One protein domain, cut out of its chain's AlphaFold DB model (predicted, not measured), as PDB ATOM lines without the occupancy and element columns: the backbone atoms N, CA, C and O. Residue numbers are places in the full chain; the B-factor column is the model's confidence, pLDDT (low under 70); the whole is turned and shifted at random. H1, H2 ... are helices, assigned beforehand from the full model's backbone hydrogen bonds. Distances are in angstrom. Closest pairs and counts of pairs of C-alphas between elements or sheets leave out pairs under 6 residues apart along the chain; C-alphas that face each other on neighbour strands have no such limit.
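Overview. This is residues 2 to 68 of the 68 residues of an uncharacterized protein of Sporanaerobacter acetigenes DSM 13106 (UniProt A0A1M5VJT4). A long helical hairpin, H3 and H2 side by side, has the short helix H1 at its open end, steeply tilted to H3. The 67 printed residues hold three named helices, in the order H1, H2, H3, and no named strand: all helix. The whole is loose, a rod of 49 by 18 by 15 A, radius of gyration of the C-alphas 15.0 A.

Arrangement. H3, residues 42 to 67, touches H2, residues 15 to 38, opposite ways at a shallow tilt of 9 degrees; their closest C-alphas, Ile 33 and Ala 45, are 4.9 A apart. H1, residues 2 to 12, touches residues 66 to 67 of H3 alone, closest C-alphas Lys 10 and Arg 67, 5.9 A. H1 and H2 meet only through their link. O i to N i+4 pairs are within hydrogen-bond range throughout H1, in 18 of 20 in H2 and 20 of 22 in H3.

Along the chain. H3 spans 37.4 A, from C-alpha 42 at (-0.249, 39.536, -48.479) to C-alpha 67 at (23.067, 10.424, -45.846), with a kink of 25 degrees near residue 60. H2 spans 33.9 A, H1 15.7 A.

Size, cuts and confidence. The printed part has no cut; both links are tight. Residues 2 to 4, 6, 8 to 11 and 67 to 68 have pLDDT under 70.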
ATOM      1  N   PHE A   2      26.389   9.595 -29.432       55.00
ATOM      2  CA  PHE A   2      26.271  10.237 -30.760       55.00
ATOM      3  C   PHE A   2      26.035   9.287 -31.954       55.00
ATOM      4  O   PHE A   2      25.330   9.648 -32.891       55.00
ATOM      5  N   PHE A   3      26.580   8.067 -31.916       57.59
ATOM      6  CA  PHE A   3      26.453   7.107 -33.023       57.59
ATOM      7  C   PHE A   3      25.013   6.613 -33.245       57.59
ATOM      8  O   PHE A   3      24.581   6.484 -34.384       57.59
ATOM      9  N   GLY A   4      24.242   6.396 -32.172       64.88
ATOM     10  CA  GLY A   4      22.860   5.906 -32.285       64.88
ATOM     11  C   GLY A   4      21.887   6.943 -32.855       64.88
ATOM     12  O   GLY A   4      20.974   6.597 -33.597       64.88
ATOM     13  N   ILE A   5      22.113   8.226 -32.559       70.38
ATOM     14  CA  ILE A   5      21.265   9.328 -33.038       70.38
ATOM     15  C   ILE A   5      21.464   9.541 -34.542       70.38
ATOM     16  O   ILE A   5      20.493   9.759 -35.263       70.38
ATOM     17  N   ARG A   6      22.706   9.434 -35.032       68.44
ATOM     18  CA  ARG A   6      23.014   9.578 -36.462       68.44
ATOM     19  C   ARG A   6      22.329   8.499 -37.307       68.44
ATOM     20  O   ARG A   6      21.783   8.816 -38.358       68.44
ATOM     21  N   GLU A   7      22.262   7.274 -36.796       72.00
ATOM     22  CA  GLU A   7      21.652   6.150 -37.511       72.00
ATOM     23  C   GLU A   7      20.126   6.182 -37.493       72.00
ATOM     24  O   GLU A   7      19.489   5.908 -38.512       72.00
ATOM     25  N   MET A   8      19.526   6.653 -36.396       69.62
ATOM     26  CA  MET A   8      18.106   7.016 -36.395       69.62
ATOM     27  C   MET A   8      17.802   8.143 -37.389       69.62
ATOM     28  O   MET A   8      16.837   8.051 -38.146       69.62
ATOM     29  N   LEU A   9      18.633   9.189 -37.429       69.50
ATOM     30  CA  LEU A   9      18.456  10.305 -38.358       69.50
ATOM     31  C   LEU A   9      18.620   9.870 -39.816       69.50
ATOM     32  O   LEU A   9      17.830  10.313 -40.640       69.50
ATOM     33  N   LYS A  10      19.547   8.959 -40.139       69.69
ATOM     34  CA  LYS A  10      19.672   8.360 -41.482       69.69
ATOM     35  C   LYS A  10      18.408   7.630 -41.920       69.69
ATOM     36  O   LYS A  10      18.017   7.727 -43.081       69.69
ATOM     37  N   HIS A  11      17.761   6.920 -41.000       69.88
ATOM     38  CA  HIS A  11      16.532   6.190 -41.298       69.88
ATOM     39  C   HIS A  11      15.327   7.129 -41.486       69.88
ATOM     40  O   HIS A  11      14.457   6.866 -42.316       69.88
ATOM     41  N   ILE A  12      15.283   8.238 -40.739       71.38
ATOM     42  CA  ILE A  12      14.228   9.258 -40.843       71.38
ATOM     43  C   ILE A  12      14.434  10.133 -42.089       71.38
ATOM     44  O   ILE A  12      13.483  10.358 -42.833       71.38
ATOM     45  N   PHE A  13      15.666  10.566 -42.382       70.44
ATOM     46  CA  PHE A  13      16.050  11.323 -43.586       70.44
ATOM     47  C   PHE A  13      16.190  10.428 -44.829       70.44
ATOM     48  O   PHE A  13      17.112  10.551 -45.637       70.44
ATOM     49  N   GLY A  14      15.240   9.514 -45.007       75.69
ATOM     50  CA  GLY A  14      15.115   8.707 -46.210       75.69
ATOM     51  C   GLY A  14      14.516   9.481 -47.387       75.69
ATOM     52  O   GLY A  14      13.997  10.590 -47.254       75.69
ATOM     53  N   ILE A  15      14.519   8.837 -48.558       80.31
ATOM     54  CA  ILE A  15      13.917   9.369 -49.793       80.31
ATOM     55  C   ILE A  15      12.432   9.740 -49.605       80.31
ATOM     56  O   ILE A  15      11.955  10.705 -50.194       80.31
ATOM     57  N   TYR A  16      11.720   9.016 -48.732       83.38
ATOM     58  CA  TYR A  16      10.311   9.255 -48.416       83.38
ATOM     59  C   TYR A  16      10.076  10.579 -47.685       83.38
ATOM     60  O   TYR A  16       9.128  11.287 -48.013       83.38
ATOM     61  N   LEU A  17      10.947  10.952 -46.739       84.19
ATOM     62  CA  LEU A  17      10.861  12.250 -46.064       84.19
ATOM     63  C   LEU A  17      11.108  13.387 -47.058       84.19
ATOM     64  O   LEU A  17      10.416  14.400 -47.032       84.19
ATOM     65  N   LEU A  18      12.063  13.199 -47.968       84.25
ATOM     66  CA  LEU A  18      12.387  14.182 -48.996       84.25
ATOM     67  C   LEU A  18      11.210  14.391 -49.957       84.25
ATOM     68  O   LEU A  18      10.820  15.526 -50.217       84.25
ATOM     69  N   LEU A  19      10.580  13.300 -50.400       86.25
ATOM     70  CA  LEU A  19       9.335  13.330 -51.172       86.25
ATOM     71  C   LEU A  19       8.202  14.036 -50.416       86.25
ATOM     72  O   LEU A  19       7.513  14.870 -51.002       86.25
ATOM     73  N   ALA A  20       8.034  13.753 -49.123       89.69
ATOM     74  CA  ALA A  20       7.031  14.414 -48.293       89.69
ATOM     75  C   ALA A  20       7.287  15.926 -48.182       89.69
ATOM     76  O   ALA A  20       6.356  16.713 -48.326       89.69
ATOM     77  N   ILE A  21       8.540  16.351 -47.995       90.25
ATOM     78  CA  ILE A  21       8.899  17.774 -47.933       90.25
ATOM     79  C   ILE A  21       8.632  18.464 -49.275       90.25
ATOM     80  O   ILE A  21       8.036  19.539 -49.294       90.25
ATOM     81  N   VAL A  22       9.001  17.841 -50.397       89.94
ATOM     82  CA  VAL A  22       8.697  18.375 -51.736       89.94
ATOM     83  C   VAL A  22       7.187  18.521 -51.931       89.94
ATOM     84  O   VAL A  22       6.732  19.553 -52.427       89.94
ATOM     85  N   PHE A  23       6.403  17.531 -51.497       92.25
ATOM     86  CA  PHE A  23       4.945  17.582 -51.566       92.25
ATOM     87  C   PHE A  23       4.366  18.718 -50.712       92.25
ATOM     88  O   PHE A  23       3.541  19.490 -51.195       92.25
ATOM     89  N   ILE A  24       4.849  18.892 -49.478       91.69
ATOM     90  CA  ILE A  24       4.448  20.002 -48.600       91.69
ATOM     91  C   ILE A  24       4.778  21.349 -49.251       91.69
ATOM     92  O   ILE A  24       3.926  22.234 -49.295       91.69
ATOM     93  N   CYS A  25       5.979  21.507 -49.810       92.00
ATOM     94  CA  CYS A  25       6.359  22.725 -50.520       92.00
ATOM     95  C   CYS A  25       5.438  22.995 -51.718       92.00
ATOM     96  O   CYS A  25       4.991  24.127 -51.893       92.00
ATOM     97  N   LEU A  26       5.093  21.972 -52.504       91.75
ATOM     98  CA  LEU A  26       4.115  22.097 -53.589       91.75
ATOM     99  C   LEU A  26       2.749  22.560 -53.071       91.75
ATOM    100  O   LEU A  26       2.175  23.484 -53.645       91.75
ATOM    101  N   CYS A  27       2.252  21.993 -51.970       93.25
ATOM    102  CA  CYS A  27       0.996  22.420 -51.349       93.25
ATOM    103  C   CYS A  27       1.044  23.882 -50.890       93.25
ATOM    104  O   CYS A  27       0.126  24.643 -51.194       93.25
ATOM    105  N   ILE A  28       2.128  24.310 -50.239       91.81
ATOM    106  CA  ILE A  28       2.303  25.705 -49.814       91.81
ATOM    107  C   ILE A  28       2.231  26.636 -51.033       91.81
ATOM    108  O   ILE A  28       1.527  27.646 -51.019       91.81
ATOM    109  N   PHE A  29       2.927  26.290 -52.117       90.50
ATOM    110  CA  PHE A  29       2.990  27.133 -53.308       90.50
ATOM    111  C   PHE A  29       1.696  27.161 -54.127       90.50
ATOM    112  O   PHE A  29       1.323  28.226 -54.624       90.50
ATOM    113  N   LEU A  30       1.027  26.017 -54.281       91.88
ATOM    114  CA  LEU A  30      -0.146  25.859 -55.142       91.88
ATOM    115  C   LEU A  30      -1.472  26.116 -54.426       91.88
ATOM    116  O   LEU A  30      -2.444  26.475 -55.086       91.88
ATOM    117  N   VAL A  31      -1.530  25.934 -53.106       93.06
ATOM    118  CA  VAL A  31      -2.766  26.062 -52.321       93.06
ATOM    119  C   VAL A  31      -2.681  27.260 -51.384       93.06
ATOM    120  O   VAL A  31      -3.468  28.195 -51.531       93.06
ATOM    121  N   ASP A  32      -1.709  27.289 -50.471       90.88
ATOM    122  CA  ASP A  32      -1.688  28.298 -49.402       90.88
ATOM    123  C   ASP A  32      -1.392  29.704 -49.923       90.88
ATOM    124  O   ASP A  32      -2.131  30.639 -49.622       90.88
ATOM    125  N   ILE A  33      -0.355  29.880 -50.748       90.62
ATOM    126  CA  ILE A  33      -0.012  31.193 -51.314       90.62
ATOM    127  C   ILE A  33      -1.176  31.802 -52.115       90.62
ATOM    128  O   ILE A  33      -1.513  32.962 -51.858       90.62
ATOM    129  N   PRO A  34      -1.791  31.112 -53.098       90.56
ATOM    130  CA  PRO A  34      -2.905  31.690 -53.845       90.56
ATOM    131  C   PRO A  34      -4.143  31.905 -52.973       90.56
ATOM    132  O   PRO A  34      -4.807  32.928 -53.143       90.56
ATOM    133  N   ARG A  35      -4.421  31.022 -52.005       92.00
ATOM    134  CA  ARG A  35      -5.516  31.207 -51.042       92.00
ATOM    135  C   ARG A  35      -5.312  32.462 -50.187       92.00
ATOM    136  O   ARG A  35      -6.170  33.336 -50.185       92.00
ATOM    137  N   LEU A  36      -4.142  32.619 -49.570       91.31
ATOM    138  CA  LEU A  36      -3.797  33.794 -48.758       91.31
ATOM    139  C   LEU A  36      -3.802  35.086 -49.584       91.31
ATOM    140  O   LEU A  36      -4.255  36.131 -49.120       91.31
ATOM    141  N   LYS A  37      -3.357  35.030 -50.846       88.62
ATOM    142  CA  LYS A  37      -3.463  36.172 -51.765       88.62
ATOM    143  C   LYS A  37      -4.915  36.530 -52.084       88.62
ATOM    144  O   LYS A  37      -5.222  37.720 -52.146       88.62
ATOM    145  N   LYS A  38      -5.791  35.536 -52.277       92.62
ATOM    146  CA  LYS A  38      -7.229  35.737 -52.522       92.62
ATOM    147  C   LYS A  38      -7.908  36.408 -51.326       92.62
ATOM    148  O   LYS A  38      -8.679  37.342 -51.520       92.62
ATOM    149  N   ASP A  39      -7.520  36.021 -50.117       91.69
ATOM    150  CA  ASP A  39      -8.036  36.572 -48.859       91.69
ATOM    151  C   ASP A  39      -7.378  37.920 -48.465       91.69
ATOM    152  O   ASP A  39      -7.619  38.451 -47.387       91.69
ATOM    153  N   LYS A  40      -6.563  38.516 -49.356       90.81
ATOM    154  CA  LYS A  40      -5.808  39.777 -49.170       90.81
ATOM    155  C   LYS A  40      -4.743  39.748 -48.055       90.81
ATOM    156  O   LYS A  40      -4.133  40.782 -47.768       90.81
ATOM    157  N   PHE A  41      -4.413  38.569 -47.534       92.19
ATOM    158  CA  PHE A  41      -3.352  38.292 -46.557       92.19
ATOM    159  C   PHE A  41      -1.960  38.253 -47.214       92.19
ATOM    160  O   PHE A  41      -1.294  37.222 -47.337       92.19
ATOM    161  N   LYS A  42      -1.510  39.412 -47.720       88.38
ATOM    162  CA  LYS A  42      -0.249  39.536 -48.479       88.38
ATOM    163  C   LYS A  42       0.999  39.252 -47.633       88.38
ATOM    164  O   LYS A  42       1.982  38.749 -48.176       88.38
ATOM    165  N   ARG A  43       0.979  39.582 -46.335       90.75
ATOM    166  CA  ARG A  43       2.112  39.349 -45.420       90.75
ATOM    167  C   ARG A  43       2.285  37.860 -45.149       90.75
ATOM    168  O   ARG A  43       3.389  37.344 -45.300       90.75
ATOM    169  N   GLU A  44       1.196  37.180 -44.820       90.75
ATOM    170  CA  GLU A  44       1.152  35.747 -44.552       90.75
ATOM    171  C   GLU A  44       1.531  34.953 -45.804       90.75
ATOM    172  O   GLU A  44       2.359  34.052 -45.730       90.75
ATOM    173  N   ALA A  45       1.020  35.345 -46.978       89.56
ATOM    174  CA  ALA A  45       1.403  34.731 -48.250       89.56
ATOM    175  C   ALA A  45       2.918  34.819 -48.508       89.56
ATOM    176  O   ALA A  45       3.517  33.883 -49.040       89.56
ATOM    177  N   ASN A  46       3.550  35.938 -48.135       91.12
ATOM    178  CA  ASN A  46       4.991  36.113 -48.299       91.12
ATOM    179  C   ASN A  46       5.795  35.294 -47.276       91.12
ATOM    180  O   ASN A  46       6.833  34.737 -47.627       91.12
ATOM    181  N   MET A  47       5.297  35.157 -46.041       92.69
ATOM    182  CA  MET A  47       5.875  34.251 -45.041       92.69
ATOM    183  C   MET A  47       5.784  32.792 -45.494       92.69
ATOM    184  O   MET A  47       6.797  32.101 -45.494       92.69
ATOM    185  N   ALA A  48       4.616  32.350 -45.965       90.94
ATOM    186  CA  ALA A  48       4.409  31.007 -46.502       90.94
ATOM    187  C   ALA A  48       5.355  30.723 -47.680       90.94
ATOM    188  O   ALA A  48       6.013  29.686 -47.718       90.94
ATOM    189  N   LYS A  49       5.518  31.689 -48.594       90.06
ATOM    190  CA  LYS A  49       6.502  31.600 -49.680       90.06
ATOM    191  C   LYS A  49       7.928  31.436 -49.154       90.06
ATOM    192  O   LYS A  49       8.668  30.599 -49.661       90.06
ATOM    193  N   CYS A  50       8.311  32.216 -48.146       93.00
ATOM    194  CA  CYS A  50       9.638  32.146 -47.537       93.00
ATOM    195  C   CYS A  50       9.887  30.775 -46.891       93.00
ATOM    196  O   CYS A  50      10.922  30.161 -47.134       93.00
ATOM    197  N   ILE A  51       8.898  30.255 -46.156       91.19
ATOM    198  CA  ILE A  51       8.928  28.921 -45.545       91.19
ATOM    199  C   ILE A  51       9.082  27.842 -46.623       91.19
ATOM    200  O   ILE A  51       9.961  26.990 -46.517       91.19
ATOM    201  N   GLY A  52       8.288  27.906 -47.695       89.75
ATOM    202  CA  GLY A  52       8.370  26.953 -48.803       89.75
ATOM    203  C   GLY A  52       9.747  26.936 -49.478       89.75
ATOM    204  O   GLY A  52      10.286  25.860 -49.726       89.75
ATOM    205  N   ILE A  53      10.341  28.109 -49.733       90.25
ATOM    206  CA  ILE A  53      11.698  28.224 -50.303       90.25
ATOM    207  C   ILE A  53      12.741  27.676 -49.330       90.25
ATOM    208  O   ILE A  53      13.619  26.919 -49.737       90.25
ATOM    209  N   PHE A  54      12.633  28.028 -48.048       92.81
ATOM    210  CA  PHE A  54      13.547  27.550 -47.019       92.81
ATOM    211  C   PHE A  54      13.561  26.021 -46.967       92.81
ATOM    212  O   PHE A  54      14.631  25.424 -47.029       92.81
ATOM    213  N   TYR A  55      12.394  25.373 -46.963       87.75
ATOM    214  CA  TYR A  55      12.310  23.913 -46.986       87.75
ATOM    215  C   TYR A  55      12.854  23.294 -48.281       87.75
ATOM    216  O   TYR A  55      13.558  22.290 -48.202       87.75
ATOM    217  N   ILE A  56      12.610  23.903 -49.449       88.38
ATOM    218  CA  ILE A  56      13.170  23.440 -50.734       88.38
ATOM    219  C   ILE A  56      14.700  23.455 -50.729       88.38
ATOM    220  O   ILE A  56      15.310  22.575 -51.325       88.38
ATOM    221  N   VAL A  57      15.325  24.442 -50.084       89.75
ATOM    222  CA  VAL A  57      16.789  24.585 -50.061       89.75
ATOM    223  C   VAL A  57      17.410  23.757 -48.937       89.75
ATOM    224  O   VAL A  57      18.380  23.036 -49.151       89.75
ATOM    225  N   VAL A  58      16.846  23.822 -47.733       89.00
ATOM    226  CA  VAL A  58      17.410  23.176 -46.541       89.00
ATOM    227  C   VAL A  58      17.232  21.661 -46.582       89.00
ATOM    228  O   VAL A  58      18.135  20.938 -46.174       89.00
ATOM    229  N   SER A  59      16.119  21.153 -47.117       85.38
ATOM    230  CA  SER A  59      15.861  19.710 -47.206       85.38
ATOM    231  C   SER A  59      16.929  18.926 -47.991       85.38
ATOM    232  O   SER A  59      17.480  17.980 -47.424       85.38
ATOM    233  N   PRO A  60      17.307  19.299 -49.231       84.38
ATOM    234  CA  PRO A  60      18.369  18.608 -49.960       84.38
ATOM    235  C   PRO A  60      19.745  18.780 -49.304       84.38
ATOM    236  O   PRO A  60      20.523  17.830 -49.299       84.38
ATOM    237  N   ILE A  61      20.036  19.939 -48.698       87.75
ATOM    238  CA  ILE A  61      21.287  20.151 -47.948       87.75
ATOM    239  C   ILE A  61      21.377  19.172 -46.770       87.75
ATOM    240  O   ILE A  61      22.387  18.486 -46.612       87.75
ATOM    241  N   LEU A  62      20.310  19.064 -45.973       83.88
ATOM    242  CA  LEU A  62      20.241  18.117 -44.860       83.88
ATOM    243  C   LEU A  62      20.330  16.673 -45.359       83.88
ATOM    244  O   LEU A  62      21.065  15.876 -44.787       83.88
ATOM    245  N   TYR A  63      19.645  16.332 -46.446       82.81
ATOM    246  CA  TYR A  63      19.714  14.989 -47.011       82.81
ATOM    247  C   TYR A  63      21.137  14.591 -47.414       82.81
ATOM    248  O   TYR A  63      21.566  13.481 -47.109       82.81
ATOM    249  N   ILE A  64      21.893  15.492 -48.046       82.50
ATOM    250  CA  ILE A  64      23.288  15.233 -48.421       82.50
ATOM    251  C   ILE A  64      24.167  15.079 -47.170       82.50
ATOM    252  O   ILE A  64      24.945  14.130 -47.094       82.50
ATOM    253  N   LEU A  65      24.016  15.967 -46.179       80.69
ATOM    254  CA  LEU A  65      24.804  15.947 -44.939       80.69
ATOM    255  C   LEU A  65      24.563  14.698 -44.084       80.69
ATOM    256  O   LEU A  65      25.504  14.159 -43.509       80.69
ATOM    257  N   PHE A  66      23.311  14.252 -43.974       73.38
ATOM    258  CA  PHE A  66      22.944  13.134 -43.104       73.38
ATOM    259  C   PHE A  66      23.029  11.771 -43.789       73.38
ATOM    260  O   PHE A  66      23.151  10.767 -43.091       73.38
ATOM    261  N   ARG A  67      22.962  11.701 -45.126       67.31
ATOM    262  CA  ARG A  67      23.067  10.424 -45.846       67.31
ATOM    263  C   ARG A  67      24.509   9.927 -45.994       67.31
ATOM    264  O   ARG A  67      24.694   8.712 -46.064       67.31
ATOM    265  N   GLN A  68      25.507  10.818 -45.994       55.34
ATOM    266  CA  GLN A  68      26.908  10.440 -45.736       55.34
ATOM    267  C   GLN A  68      27.023   9.811 -44.344       55.34
ATOM    268  O   GLN A  68      27.698   8.773 -44.164       55.34
TER     269      GLN A  68